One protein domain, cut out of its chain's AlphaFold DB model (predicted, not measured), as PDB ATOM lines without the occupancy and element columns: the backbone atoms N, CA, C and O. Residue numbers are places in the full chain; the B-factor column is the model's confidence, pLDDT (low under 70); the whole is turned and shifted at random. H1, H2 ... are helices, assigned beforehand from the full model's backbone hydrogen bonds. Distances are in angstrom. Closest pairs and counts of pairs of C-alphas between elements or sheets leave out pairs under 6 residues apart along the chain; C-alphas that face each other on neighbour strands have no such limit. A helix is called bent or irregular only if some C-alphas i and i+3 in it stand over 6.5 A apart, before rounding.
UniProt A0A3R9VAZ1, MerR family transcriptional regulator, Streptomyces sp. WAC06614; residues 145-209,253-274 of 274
ATOM      1  N   PRO A 145     -16.097  36.635  20.557       45.44
ATOM      2  CA  PRO A 145     -15.686  37.414  21.733       45.44
ATOM      3  C   PRO A 145     -14.354  36.980  22.365       45.44
ATOM      4  O   PRO A 145     -13.661  37.812  22.945       45.44
ATOM      5  N   ALA A 146     -13.974  35.703  22.254       44.91
ATOM      6  CA  ALA A 146     -12.703  35.206  22.787       44.91
ATOM      7  C   ALA A 146     -11.498  35.773  22.017       44.91
ATOM      8  O   ALA A 146     -10.515  36.196  22.623       44.91
ATOM      9  N   VAL A 147     -11.610  35.858  20.687       48.91
ATOM     10  CA  VAL A 147     -10.583  36.464  19.825       48.91
ATOM     11  C   VAL A 147     -10.463  37.960  20.117       48.91
ATOM     12  O   VAL A 147      -9.362  38.457  20.334       48.91
ATOM     13  N   ALA A 148     -11.593  38.657  20.263       50.28
ATOM     14  CA  ALA A 148     -11.605  40.074  20.628       50.28
ATOM     15  C   ALA A 148     -10.941  40.353  21.995       50.28
ATOM     16  O   ALA A 148     -10.272  41.376  22.169       50.28
ATOM     17  N   ALA A 149     -11.106  39.457  22.976       48.03
ATOM     18  CA  ALA A 149     -10.443  39.566  24.275       48.03
ATOM     19  C   ALA A 149      -8.918  39.389  24.159       48.03
ATOM     20  O   ALA A 149      -8.168  40.204  24.696       48.03
ATOM     21  N   HIS A 150      -8.460  38.381  23.412       52.66
ATOM     22  CA  HIS A 150      -7.036  38.141  23.163       52.66
ATOM     23  C   HIS A 150      -6.360  39.320  22.435       52.66
ATOM     24  O   HIS A 150      -5.274  39.763  22.819       52.66
ATOM     25  N   GLU A 151      -7.025  39.903  21.436       55.94
ATOM     26  CA  GLU A 151      -6.537  41.103  20.749       55.94
ATOM     27  C   GLU A 151      -6.466  42.327  21.668       55.94
ATOM     28  O   GLU A 151      -5.540  43.134  21.564       55.94
ATOM     29  N   ALA A 152      -7.424  42.481  22.588       51.97
ATOM     30  CA  ALA A 152      -7.409  43.565  23.565       51.97
ATOM     31  C   ALA A 152      -6.229  43.448  24.542       51.97
ATOM     32  O   ALA A 152      -5.562  44.454  24.801       51.97
ATOM     33  N   VAL A 153      -5.939  42.237  25.030       53.75
ATOM     34  CA  VAL A 153      -4.762  41.949  25.868       53.75
ATOM     35  C   VAL A 153      -3.474  42.247  25.101       53.75
ATOM     36  O   VAL A 153      -2.640  43.023  25.569       53.75
ATOM     37  N   THR A 154      -3.360  41.743  23.872       59.53
ATOM     38  CA  THR A 154      -2.229  42.018  22.973       59.53
ATOM     39  C   THR A 154      -2.011  43.519  22.785       59.53
ATOM     40  O   THR A 154      -0.903  44.029  22.962       59.53
ATOM     41  N   ARG A 155      -3.080  44.267  22.484       59.47
ATOM     42  CA  ARG A 155      -3.028  45.723  22.305       59.47
ATOM     43  C   ARG A 155      -2.543  46.436  23.567       59.47
ATOM     44  O   ARG A 155      -1.773  47.392  23.460       59.47
ATOM     45  N   HIS A 156      -2.965  45.978  24.745       55.69
ATOM     46  CA  HIS A 156      -2.539  46.531  26.028       55.69
ATOM     47  C   HIS A 156      -1.047  46.298  26.298       55.69
ATOM     48  O   HIS A 156      -0.321  47.265  26.531       55.69
ATOM     49  N   VAL A 157      -0.578  45.047  26.200       61.44
ATOM     50  CA  VAL A 157       0.842  44.687  26.387       61.44
ATOM     51  C   VAL A 157       1.714  45.536  25.469       61.44
ATOM     52  O   VAL A 157       2.673  46.175  25.902       61.44
ATOM     53  N   LEU A 158       1.330  45.643  24.200       70.69
ATOM     54  CA  LEU A 158       2.025  46.498  23.253       70.69
ATOM     55  C   LEU A 158       2.018  47.961  23.734       70.69
ATOM     56  O   LEU A 158       3.088  48.557  23.867       70.69
ATOM     57  N   ALA A 159       0.868  48.550  24.071       65.19
ATOM     58  CA  ALA A 159       0.789  49.938  24.541       65.19
ATOM     59  C   ALA A 159       1.742  50.242  25.716       65.19
ATOM     60  O   ALA A 159       2.454  51.251  25.678       65.19
ATOM     61  N   VAL A 160       1.829  49.347  26.700       62.22
ATOM     62  CA  VAL A 160       2.666  49.512  27.902       62.22
ATOM     63  C   VAL A 160       4.151  49.235  27.634       62.22
ATOM     64  O   VAL A 160       5.012  49.813  28.298       62.22
ATOM     65  N   HIS A 161       4.485  48.439  26.614       65.94
ATOM     66  CA  HIS A 161       5.860  48.049  26.294       65.94
ATOM     67  C   HIS A 161       6.322  48.591  24.922       65.94
ATOM     68  O   HIS A 161       6.227  47.896  23.907       65.94
ATOM     69  N   PRO A 162       6.910  49.809  24.857       71.62
ATOM     70  CA  PRO A 162       7.370  50.431  23.609       71.62
ATOM     71  C   PRO A 162       8.316  49.564  22.767       71.62
ATOM     72  O   PRO A 162       8.262  49.610  21.542       71.62
ATOM     73  N   ARG A 163       9.171  48.761  23.416       77.44
ATOM     74  CA  ARG A 163      10.093  47.843  22.728       77.44
ATOM     75  C   ARG A 163       9.356  46.688  22.050       77.44
ATOM     76  O   ARG A 163       9.654  46.389  20.902       77.44
ATOM     77  N   LEU A 164       8.362  46.101  22.721       75.69
ATOM     78  CA  LEU A 164       7.514  45.065  22.122       75.69
ATOM     79  C   LEU A 164       6.675  45.645  20.977       75.69
ATOM     80  O   LEU A 164       6.568  45.023  19.931       75.69
ATOM     81  N   ARG A 165       6.173  46.881  21.111       81.12
ATOM     82  CA  ARG A 165       5.518  47.604  20.002       81.12
ATOM     83  C   ARG A 165       6.390  47.766  18.772       81.12
ATOM     84  O   ARG A 165       5.908  47.561  17.663       81.12
ATOM     85  N   ALA A 166       7.630  48.206  18.964       75.31
ATOM     86  CA  ALA A 166       8.558  48.400  17.861       75.31
ATOM     87  C   ALA A 166       8.854  47.070  17.154       75.31
ATOM     88  O   ALA A 166       8.803  47.019  15.927       75.31
ATOM     89  N   GLU A 167       9.067  45.998  17.923       76.75
ATOM     90  CA  GLU A 167       9.310  44.668  17.362       76.75
ATOM     91  C   GLU A 167       8.079  44.118  16.629       76.75
ATOM     92  O   GLU A 167       8.209  43.669  15.496       76.75
ATOM     93  N   GLN A 168       6.872  44.254  17.187       80.81
ATOM     94  CA  GLN A 168       5.636  43.824  16.523       80.81
ATOM     95  C   GLN A 168       5.438  44.522  15.170       80.81
ATOM     96  O   GLN A 168       5.098  43.880  14.179       80.81
ATOM     97  N   ARG A 169       5.680  45.840  15.104       80.25
ATOM     98  CA  ARG A 169       5.587  46.601  13.845       80.25
ATOM     99  C   ARG A 169       6.622  46.139  12.831       80.25
ATOM    100  O   ARG A 169       6.280  45.954  11.671       80.25
ATOM    101  N   ARG A 170       7.866  45.933  13.270       87.88
ATOM    102  CA  ARG A 170       8.939  45.420  12.415       87.88
ATOM    103  C   ARG A 170       8.561  44.063  11.818       87.88
ATOM    104  O   ARG A 170       8.656  43.894  10.607       87.88
ATOM    105  N   LEU A 171       8.100  43.128  12.649       78.56
ATOM    106  CA  LEU A 171       7.700  41.791  12.210       78.56
ATOM    107  C   LEU A 171       6.513  41.837  11.239       78.56
ATOM    108  O   LEU A 171       6.525  41.126  10.237       78.56
ATOM    109  N   GLN A 172       5.530  42.715  11.478       77.25
ATOM    110  CA  GLN A 172       4.415  42.934  10.549       77.25
ATOM    111  C   GLN A 172       4.890  43.468   9.195       77.25
ATOM    112  O   GLN A 172       4.440  42.983   8.161       77.25
ATOM    113  N   THR A 173       5.817  44.429   9.178       82.44
ATOM    114  CA  THR A 173       6.415  44.925   7.931       82.44
ATOM    115  C   THR A 173       7.146  43.809   7.185       82.44
ATOM    116  O   THR A 173       6.872  43.598   6.006       82.44
ATOM    117  N   GLU A 174       7.998  43.037   7.867       79.94
ATOM    118  CA  GLU A 174       8.717  41.909   7.257       79.94
ATOM    119  C   GLU A 174       7.751  40.825   6.727       79.94
ATOM    120  O   GLU A 174       7.992  40.245   5.668       79.94
ATOM    121  N   LEU A 175       6.626  40.581   7.411       77.19
ATOM    122  CA  LEU A 175       5.590  39.645   6.961       77.19
ATOM    123  C   LEU A 175       4.867  40.130   5.700       77.19
ATOM    124  O   LEU A 175       4.565  39.322   4.821       77.19
ATOM    125  N   MET A 176       4.603  41.433   5.585       77.62
ATOM    126  CA  MET A 176       4.010  42.022   4.379       77.62
ATOM    127  C   MET A 176       4.985  41.998   3.199       77.62
ATOM    128  O   MET A 176       4.592  41.660   2.085       77.62
ATOM    129  N   GLU A 177       6.272  42.263   3.429       85.56
ATOM    130  CA  GLU A 177       7.316  42.153   2.397       85.56
ATOM    131  C   GLU A 177       7.489  40.716   1.875       85.56
ATOM    132  O   GLU A 177       7.913  40.499   0.736       85.56
ATOM    133  N   LEU A 178       7.125  39.721   2.689       79.94
ATOM    134  CA  LEU A 178       7.147  38.307   2.323       79.94
ATOM    135  C   LEU A 178       5.997  37.909   1.379       79.94
ATOM    136  O   LEU A 178       6.035  36.824   0.799       79.94
ATOM    137  N   ALA A 179       4.993  38.771   1.174       75.31
ATOM    138  CA  ALA A 179       3.841  38.476   0.321       75.31
ATOM    139  C   ALA A 179       4.242  38.079  -1.117       75.31
ATOM    140  O   ALA A 179       3.600  37.219  -1.716       75.31
ATOM    141  N   GLY A 180       5.333  38.641  -1.648       77.25
ATOM    142  CA  GLY A 180       5.848  38.336  -2.990       77.25
ATOM    143  C   GLY A 180       6.900  37.220  -3.068       77.25
ATOM    144  O   GLY A 180       7.434  36.974  -4.149       77.25
ATOM    145  N   ALA A 181       7.254  36.580  -1.952       84.69
ATOM    146  CA  ALA A 181       8.335  35.595  -1.885       84.69
ATOM    147  C   ALA A 181       7.847  34.148  -2.128       84.69
ATOM    148  O   ALA A 181       6.674  33.841  -1.893       84.69
ATOM    149  N   PRO A 182       8.729  33.226  -2.568       83.31
ATOM    150  CA  PRO A 182       8.409  31.801  -2.616       83.31
ATOM    151  C   PRO A 182       8.293  31.205  -1.204       83.31
ATOM    152  O   PRO A 182       8.906  31.691  -0.255       83.31
ATOM    153  N   ALA A 183       7.540  30.110  -1.068       81.00
ATOM    154  CA  ALA A 183       7.298  29.462   0.226       81.00
ATOM    155  C   ALA A 183       8.569  28.905   0.901       81.00
ATOM    156  O   ALA A 183       8.609  28.803   2.125       81.00
ATOM    157  N   ASP A 184       9.603  28.593   0.113       84.12
ATOM    158  CA  ASP A 184      10.898  28.090   0.588       84.12
ATOM    159  C   ASP A 184      11.937  29.211   0.801       84.12
ATOM    160  O   ASP A 184      13.131  28.942   0.941       84.12
ATOM    161  N   ASP A 185      11.520  30.484   0.794       85.75
ATOM    162  CA  ASP A 185      12.426  31.598   1.081       85.75
ATOM    163  C   ASP A 185      13.001  31.440   2.505       85.75
ATOM    164  O   ASP A 185      12.241  31.309   3.469       85.75
ATOM    165  N   PRO A 186      14.334  31.498   2.695       85.19
ATOM    166  CA  PRO A 186      14.954  31.347   4.012       85.19
ATOM    167  C   PRO A 186      14.514  32.422   5.025       85.19
ATOM    168  O   PRO A 186      14.751  32.276   6.226       85.19
ATOM    169  N   ARG A 187      13.892  33.521   4.575       84.31
ATOM    170  CA  ARG A 187      13.246  34.518   5.439       84.31
ATOM    171  C   ARG A 187      12.016  33.966   6.158       84.31
ATOM    172  O   ARG A 187      11.777  34.395   7.279       84.31
ATOM    173  N   VAL A 188      11.293  33.008   5.574       80.81
ATOM    174  CA  VAL A 188      10.079  32.404   6.155       80.81
ATOM    175  C   VAL A 188      10.392  31.758   7.504       80.81
ATOM    176  O   VAL A 188       9.744  32.054   8.505       80.81
ATOM    177  N   GLU A 189      11.428  30.917   7.558       81.94
ATOM    178  CA  GLU A 189      11.824  30.255   8.803       81.94
ATOM    179  C   GLU A 189      12.325  31.259   9.840       81.94
ATOM    180  O   GLU A 189      11.926  31.188  11.002       81.94
ATOM    181  N   ARG A 190      13.166  32.219   9.434       87.25
ATOM    182  CA  ARG A 190      13.668  33.254  10.352       87.25
ATOM    183  C   ARG A 190      12.531  34.081  10.946       87.25
ATOM    184  O   ARG A 190      12.537  34.324  12.151       87.25
ATOM    185  N   LEU A 191      11.563  34.473  10.122       81.19
ATOM    186  CA  LEU A 191      10.427  35.282  10.542       81.19
ATOM    187  C   LEU A 191       9.495  34.500  11.476       81.19
ATOM    188  O   LEU A 191       9.086  35.035  12.503       81.19
ATOM    189  N   ALA A 192       9.235  33.219  11.195       73.25
ATOM    190  CA  ALA A 192       8.447  32.359  12.078       73.25
ATOM    191  C   ALA A 192       9.086  32.218  13.473       73.25
ATOM    192  O   ALA A 192       8.398  32.336  14.487       73.25
ATOM    193  N   HIS A 193      10.408  32.031  13.545       79.12
ATOM    194  CA  HIS A 193      11.123  31.981  14.826       79.12
ATOM    195  C   HIS A 193      11.118  33.334  15.546       79.12
ATOM    196  O   HIS A 193      10.953  33.374  16.763       79.12
ATOM    197  N   ALA A 194      11.271  34.442  14.815       76.94
ATOM    198  CA  ALA A 194      11.228  35.779  15.398       76.94
ATOM    199  C   ALA A 194       9.843  36.096  15.993       76.94
ATOM    200  O   ALA A 194       9.761  36.559  17.130       76.94
ATOM    201  N   TYR A 195       8.759  35.749  15.288       78.44
ATOM    202  CA  TYR A 195       7.395  35.826  15.821       78.44
ATOM    203  C   TYR A 195       7.197  34.943  17.051       78.44
ATOM    204  O   TYR A 195       6.583  35.375  18.020       78.44
ATOM    205  N   PHE A 196       7.737  33.726  17.049       74.38
ATOM    206  CA  PHE A 196       7.636  32.828  18.194       74.38
ATOM    207  C   PHE A 196       8.325  33.399  19.445       74.38
ATOM    208  O   PHE A 196       7.730  33.425  20.521       74.38
ATOM    209  N   VAL A 197       9.543  33.931  19.304       81.25
ATOM    210  CA  VAL A 197      10.253  34.619  20.398       81.25
ATOM    211  C   VAL A 197       9.478  35.856  20.861       81.25
ATOM    212  O   VAL A 197       9.402  36.125  22.060       81.25
ATOM    213  N   HIS A 198       8.869  36.594  19.929       80.38
ATOM    214  CA  HIS A 198       8.037  37.749  20.248       80.38
ATOM    215  C   HIS A 198       6.794  37.371  21.071       80.38
ATOM    216  O   HIS A 198       6.521  38.029  22.072       80.38
ATOM    217  N   ILE A 199       6.092  36.289  20.712       76.94
ATOM    218  CA  ILE A 199       4.935  35.773  21.464       76.94
ATOM    219  C   ILE A 199       5.345  35.378  22.883       76.94
ATOM    220  O   ILE A 199       4.721  35.827  23.841       76.94
ATOM    221  N   GLN A 200       6.451  34.647  23.043       81.44
ATOM    222  CA  GLN A 200       6.953  34.302  24.377       81.44
ATOM    223  C   GLN A 200       7.299  35.540  25.208       81.44
ATOM    224  O   GLN A 200       7.033  35.584  26.410       81.44
ATOM    225  N   ALA A 201       7.895  36.559  24.582       76.88
ATOM    226  CA  ALA A 201       8.207  37.818  25.246       76.88
ATOM    227  C   ALA A 201       6.936  38.588  25.639       76.88
ATOM    228  O   ALA A 201       6.911  39.198  26.707       76.88
ATOM    229  N   MET A 202       5.883  38.538  24.818       76.00
ATOM    230  CA  MET A 202       4.576  39.108  25.140       76.00
ATOM    231  C   MET A 202       3.904  38.386  26.309       76.00
ATOM    232  O   MET A 202       3.483  39.054  27.246       76.00
ATOM    233  N   GLU A 203       3.861  37.055  26.315       72.19
ATOM    234  CA  GLU A 203       3.285  36.279  27.423       72.19
ATOM    235  C   GLU A 203       4.111  36.407  28.708       72.19
ATOM    236  O   GLU A 203       3.574  36.378  29.814       72.19
ATOM    237  N   ALA A 204       5.435  36.540  28.596       73.94
ATOM    238  CA  ALA A 204       6.292  36.838  29.739       73.94
ATOM    239  C   ALA A 204       6.033  38.248  30.279       73.94
ATOM    240  O   ALA A 204       6.001  38.424  31.493       73.94
ATOM    241  N   ALA A 205       5.826  39.234  29.402       65.44
ATOM    242  CA  ALA A 205       5.458  40.587  29.797       65.44
ATOM    243  C   ALA A 205       4.062  40.630  30.430       65.44
ATOM    244  O   ALA A 205       3.901  41.285  31.447       65.44
ATOM    245  N   GLU A 206       3.090  39.887  29.901       62.44
ATOM    246  CA  GLU A 206       1.756  39.734  30.490       62.44
ATOM    247  C   GLU A 206       1.826  39.106  31.889       62.44
ATOM    248  O   GLU A 206       1.275  39.657  32.841       62.44
ATOM    249  N   ARG A 207       2.574  38.004  32.047       66.12
ATOM    250  CA  ARG A 207       2.795  37.362  33.354       66.12
ATOM    251  C   ARG A 207       3.547  38.262  34.329       66.12
ATOM    252  O   ARG A 207       3.186  38.323  35.494       66.12
ATOM    253  N   ALA A 208       4.593  38.956  33.882       59.09
ATOM    254  CA  ALA A 208       5.387  39.850  34.729       59.09
ATOM    255  C   ALA A 208       4.630  41.132  35.097       59.09
ATOM    256  O   ALA A 208       4.849  41.691  36.170       59.09
ATOM    257  N   ALA A 209       3.734  41.584  34.221       54.12
ATOM    258  CA  ALA A 209       2.823  42.684  34.477       54.12
ATOM    259  C   ALA A 209       1.672  42.291  35.407       54.12
ATOM    260  O   ALA A 209       0.823  43.160  35.594       54.12
ATOM    261  N   PRO A 253       1.636  32.233  -0.354       76.75
ATOM    262  CA  PRO A 253       2.207  30.931   0.003       76.75
ATOM    263  C   PRO A 253       3.310  31.018   1.069       76.75
ATOM    264  O   PRO A 253       3.401  30.155   1.941       76.75
ATOM    265  N   ALA A 254       4.123  32.076   1.039       71.88
ATOM    266  CA  ALA A 254       5.180  32.295   2.019       71.88
ATOM    267  C   ALA A 254       4.638  32.742   3.387       71.88
ATOM    268  O   ALA A 254       5.108  32.261   4.418       71.88
ATOM    269  N   GLN A 255       3.606  33.590   3.416       69.06
ATOM    270  CA  GLN A 255       2.929  33.979   4.657       69.06
ATOM    271  C   GLN A 255       2.181  32.796   5.287       69.06
ATOM    272  O   GLN A 255       2.280  32.575   6.494       69.06
ATOM    273  N   ALA A 256       1.506  31.977   4.473       70.88
ATOM    274  CA  ALA A 256       0.846  30.753   4.920       70.88
ATOM    275  C   ALA A 256       1.857  29.760   5.513       70.88
ATOM    276  O   ALA A 256       1.630  29.208   6.591       70.88
ATOM    277  N   ARG A 257       3.015  29.585   4.861       72.00
ATOM    278  CA  ARG A 257       4.100  28.737   5.368       72.00
ATOM    279  C   ARG A 257       4.696  29.268   6.674       72.00
ATOM    280  O   ARG A 257       4.981  28.482   7.576       72.00
ATOM    281  N   CYS A 258       4.841  30.588   6.801       65.56
ATOM    282  CA  CYS A 258       5.278  31.239   8.036       65.56
ATOM    283  C   CYS A 258       4.290  30.979   9.185       65.56
ATOM    284  O   CYS A 258       4.709  30.593  10.278       65.56
ATOM    285  N   ALA A 259       2.984  31.126   8.935       68.69
ATOM    286  CA  ALA A 259       1.935  30.859   9.918       68.69
ATOM    287  C   ALA A 259       1.889  29.379  10.340       68.69
ATOM    288  O   ALA A 259       1.755  29.076  11.525       68.69
ATOM    289  N   GLU A 260       2.068  28.450   9.396       70.25
ATOM    290  CA  GLU A 260       2.133  27.010   9.672       70.25
ATOM    291  C   GLU A 260       3.327  26.652  10.577       70.25
ATOM    292  O   GLU A 260       3.181  25.903  11.547       70.25
ATOM    293  N   LEU A 261       4.513  27.199  10.285       71.69
ATOM    294  CA  LEU A 261       5.714  26.999  11.103       71.69
ATOM    295  C   LEU A 261       5.548  27.584  12.506       71.69
ATOM    296  O   LEU A 261       5.874  26.916  13.487       71.69
ATOM    297  N   LEU A 262       4.999  28.797  12.604       65.25
ATOM    298  CA  LEU A 262       4.699  29.441  13.878       65.25
ATOM    299  C   LEU A 262       3.721  28.600  14.712       65.25
ATOM    300  O   LEU A 262       3.986  28.334  15.882       65.25
ATOM    301  N   GLY A 263       2.639  28.108  14.099       58.34
ATOM    302  CA  GLY A 263       1.667  27.236  14.759       58.34
ATOM    303  C   GLY A 263       2.292  25.944  15.295       58.34
ATOM    304  O   GLY A 263       2.005  25.546  16.423       58.34
ATOM    305  N   ARG A 264       3.211  25.320  14.541       75.19
ATOM    306  CA  ARG A 264       3.965  24.141  15.008       75.19
ATOM    307  C   ARG A 264       4.860  24.450  16.211       75.19
ATOM    308  O   ARG A 264       4.918  23.641  17.137       75.19
ATOM    309  N   LEU A 265       5.542  25.597  16.211       69.88
ATOM    310  CA  LEU A 265       6.381  26.028  17.336       69.88
ATOM    311  C   LEU A 265       5.544  26.282  18.598       69.88
ATOM    312  O   LEU A 265       5.912  25.803  19.670       69.88
ATOM    313  N   ILE A 266       4.398  26.958  18.464       68.62
ATOM    314  CA  ILE A 266       3.465  27.219  19.571       68.62
ATOM    315  C   ILE A 266       2.898  25.909  20.132       68.62
ATOM    316  O   ILE A 266       2.922  25.706  21.341       68.62
ATOM    317  N   ALA A 267       2.438  24.992  19.274       67.19
ATOM    318  CA  ALA A 267       1.868  23.714  19.707       67.19
ATOM    319  C   ALA A 267       2.881  22.849  20.473       67.19
ATOM    320  O   ALA A 267       2.548  22.256  21.501       67.19
ATOM    321  N   LYS A 268       4.133  22.807  19.999       80.50
ATOM    322  CA  LYS A 268       5.224  22.124  20.702       80.50
ATOM    323  C   LYS A 268       5.476  22.760  22.071       80.50
ATOM    324  O   LYS A 268       5.517  22.056  23.068       80.50
ATOM    325  N   TRP A 269       5.580  24.084  22.117       75.31
ATOM    326  CA  TRP A 269       5.825  24.821  23.355       75.31
ATOM    327  C   TRP A 269       4.706  24.660  24.392       75.31
ATOM    328  O   TRP A 269       4.997  24.471  25.568       75.31
ATOM    329  N   ALA A 270       3.442  24.660  23.963       66.75
ATOM    330  CA  ALA A 270       2.303  24.400  24.843       66.75
ATOM    331  C   ALA A 270       2.314  22.967  25.408       66.75
ATOM    332  O   ALA A 270       1.923  22.757  26.551       66.75
ATOM    333  N   SER A 271       2.794  21.994  24.624       70.81
ATOM    334  CA  SER A 271       2.924  20.595  25.056       70.81
ATOM    335  C   SER A 271       4.056  20.389  26.069       70.81
ATOM    336  O   SER A 271       3.951  19.514  26.915       70.81
ATOM    337  N   ASP A 272       5.119  21.197  26.002       71.81
ATOM    338  CA  ASP A 272       6.255  21.140  26.935       71.81
ATOM    339  C   ASP A 272       5.953  21.821  28.297       71.81
ATOM    340  O   ASP A 272       6.747  21.706  29.229       71.81
ATOM    341  N   GLN A 273       4.835  22.555  28.415       55.59
ATOM    342  CA  GLN A 273       4.433  23.321  29.612       55.59
ATOM    343  C   GLN A 273       3.376  22.621  30.491       55.59
ATOM    344  O   GLN A 273       3.118  23.096  31.599       55.59
ATOM    345  N   GLY A 274       2.732  21.555  29.996       42.06
ATOM    346  CA  GLY A 274       1.673  20.800  30.689       42.06
ATOM    347  C   GLY A 274       2.165  19.484  31.272       42.06
ATOM    348  O   GLY A 274       1.637  19.100  32.339       42.06
TER     349      GLY A 274
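Overview. This is residues 145 to 209 and 253 to 274 of the 274 residues of the protein "MerR family transcriptional regulator" of Streptomyces sp. WAC06614 (UniProt A0A3R9VAZ1). The longest helix, H3, and H2 lie side by side as a helical hairpin, and H4 packs on H3 slantwise near the hairpin's turn, then slants away from it. H1 meets the hairpin's other end nearly crosswise, and its residues 145 to 152 stick out. The printed part has 87 residues with four named helices, H1 to H4 in chain order, and no named strand; the class is all helix. It is compact, with a radius of gyration of the C-alphas of 13.7 A, and spans 39 by 31 by 25 A.

Along the chain. H3, residues 186 to 208, is 33.3 A long from C-alpha 186 at (14.954, 31.347, 4.012) to C-alpha 208. H2, residues 162 to 180, is 29.3 A long and only just irregular: C-alphas 177 and 180 are 6.8 A apart. H4, residues 253 to 271, is 27.1 A long and ends with C-alpha 271 at (2.924, 20.595, 25.056). H1, residues 145 to 160, is 22.8 A long and begins with C-alpha 145 at (-15.686, 37.414, 21.733).

Arrangement. H2, H3 and H4 form a bundle, three helices in mutual touch. The hairpin H2 and H3 has a shallow tilt of 25 degrees, opposite ways; its closest C-alphas, of Leu 171 and Tyr 195, are 7.0 A apart. H3, with residues 188 to 196 alone, touches H4 at a steep tilt of 42 degrees, the same way; the closest C-alphas are those of Ala 192 and Leu 262, 5.1 A. H4, with residues 253 to 255 alone, touches H2 at a steep tilt of 45 degrees, opposite ways, closest at the C-alphas of Ala 179 and Gln 255, 6.3 A. H1, with residues 154 to 157 alone, touches H3 about perpendicular at 84 degrees; the closest C-alphas are those of Val 157 and Glu 206, 6.5 A. H1 and H2 touch only at the corner, with the C-alphas of Leu 158 and Arg 165 closest at 4.9 A; H1 and H4 are apart. Every O i to N i+4 pair is within hydrogen-bond range in H1 and H4, against 13 of 15 in H2 and 18 of 19 in H3.

Size, cuts and confidence. The C-alphas farthest apart, of Pro 182 and Ala 209, are 39.1 A apart. Residues 210 to 252 are not printed, and C-alphas 209 and 253 are 36.4 A apart across this cut. The links H1 to H2 and H2 to H3 are tight. The mean pLDDT of the printed part is 71.1; 32 residues are under 70, among them 145 to 157 and 205 to 209.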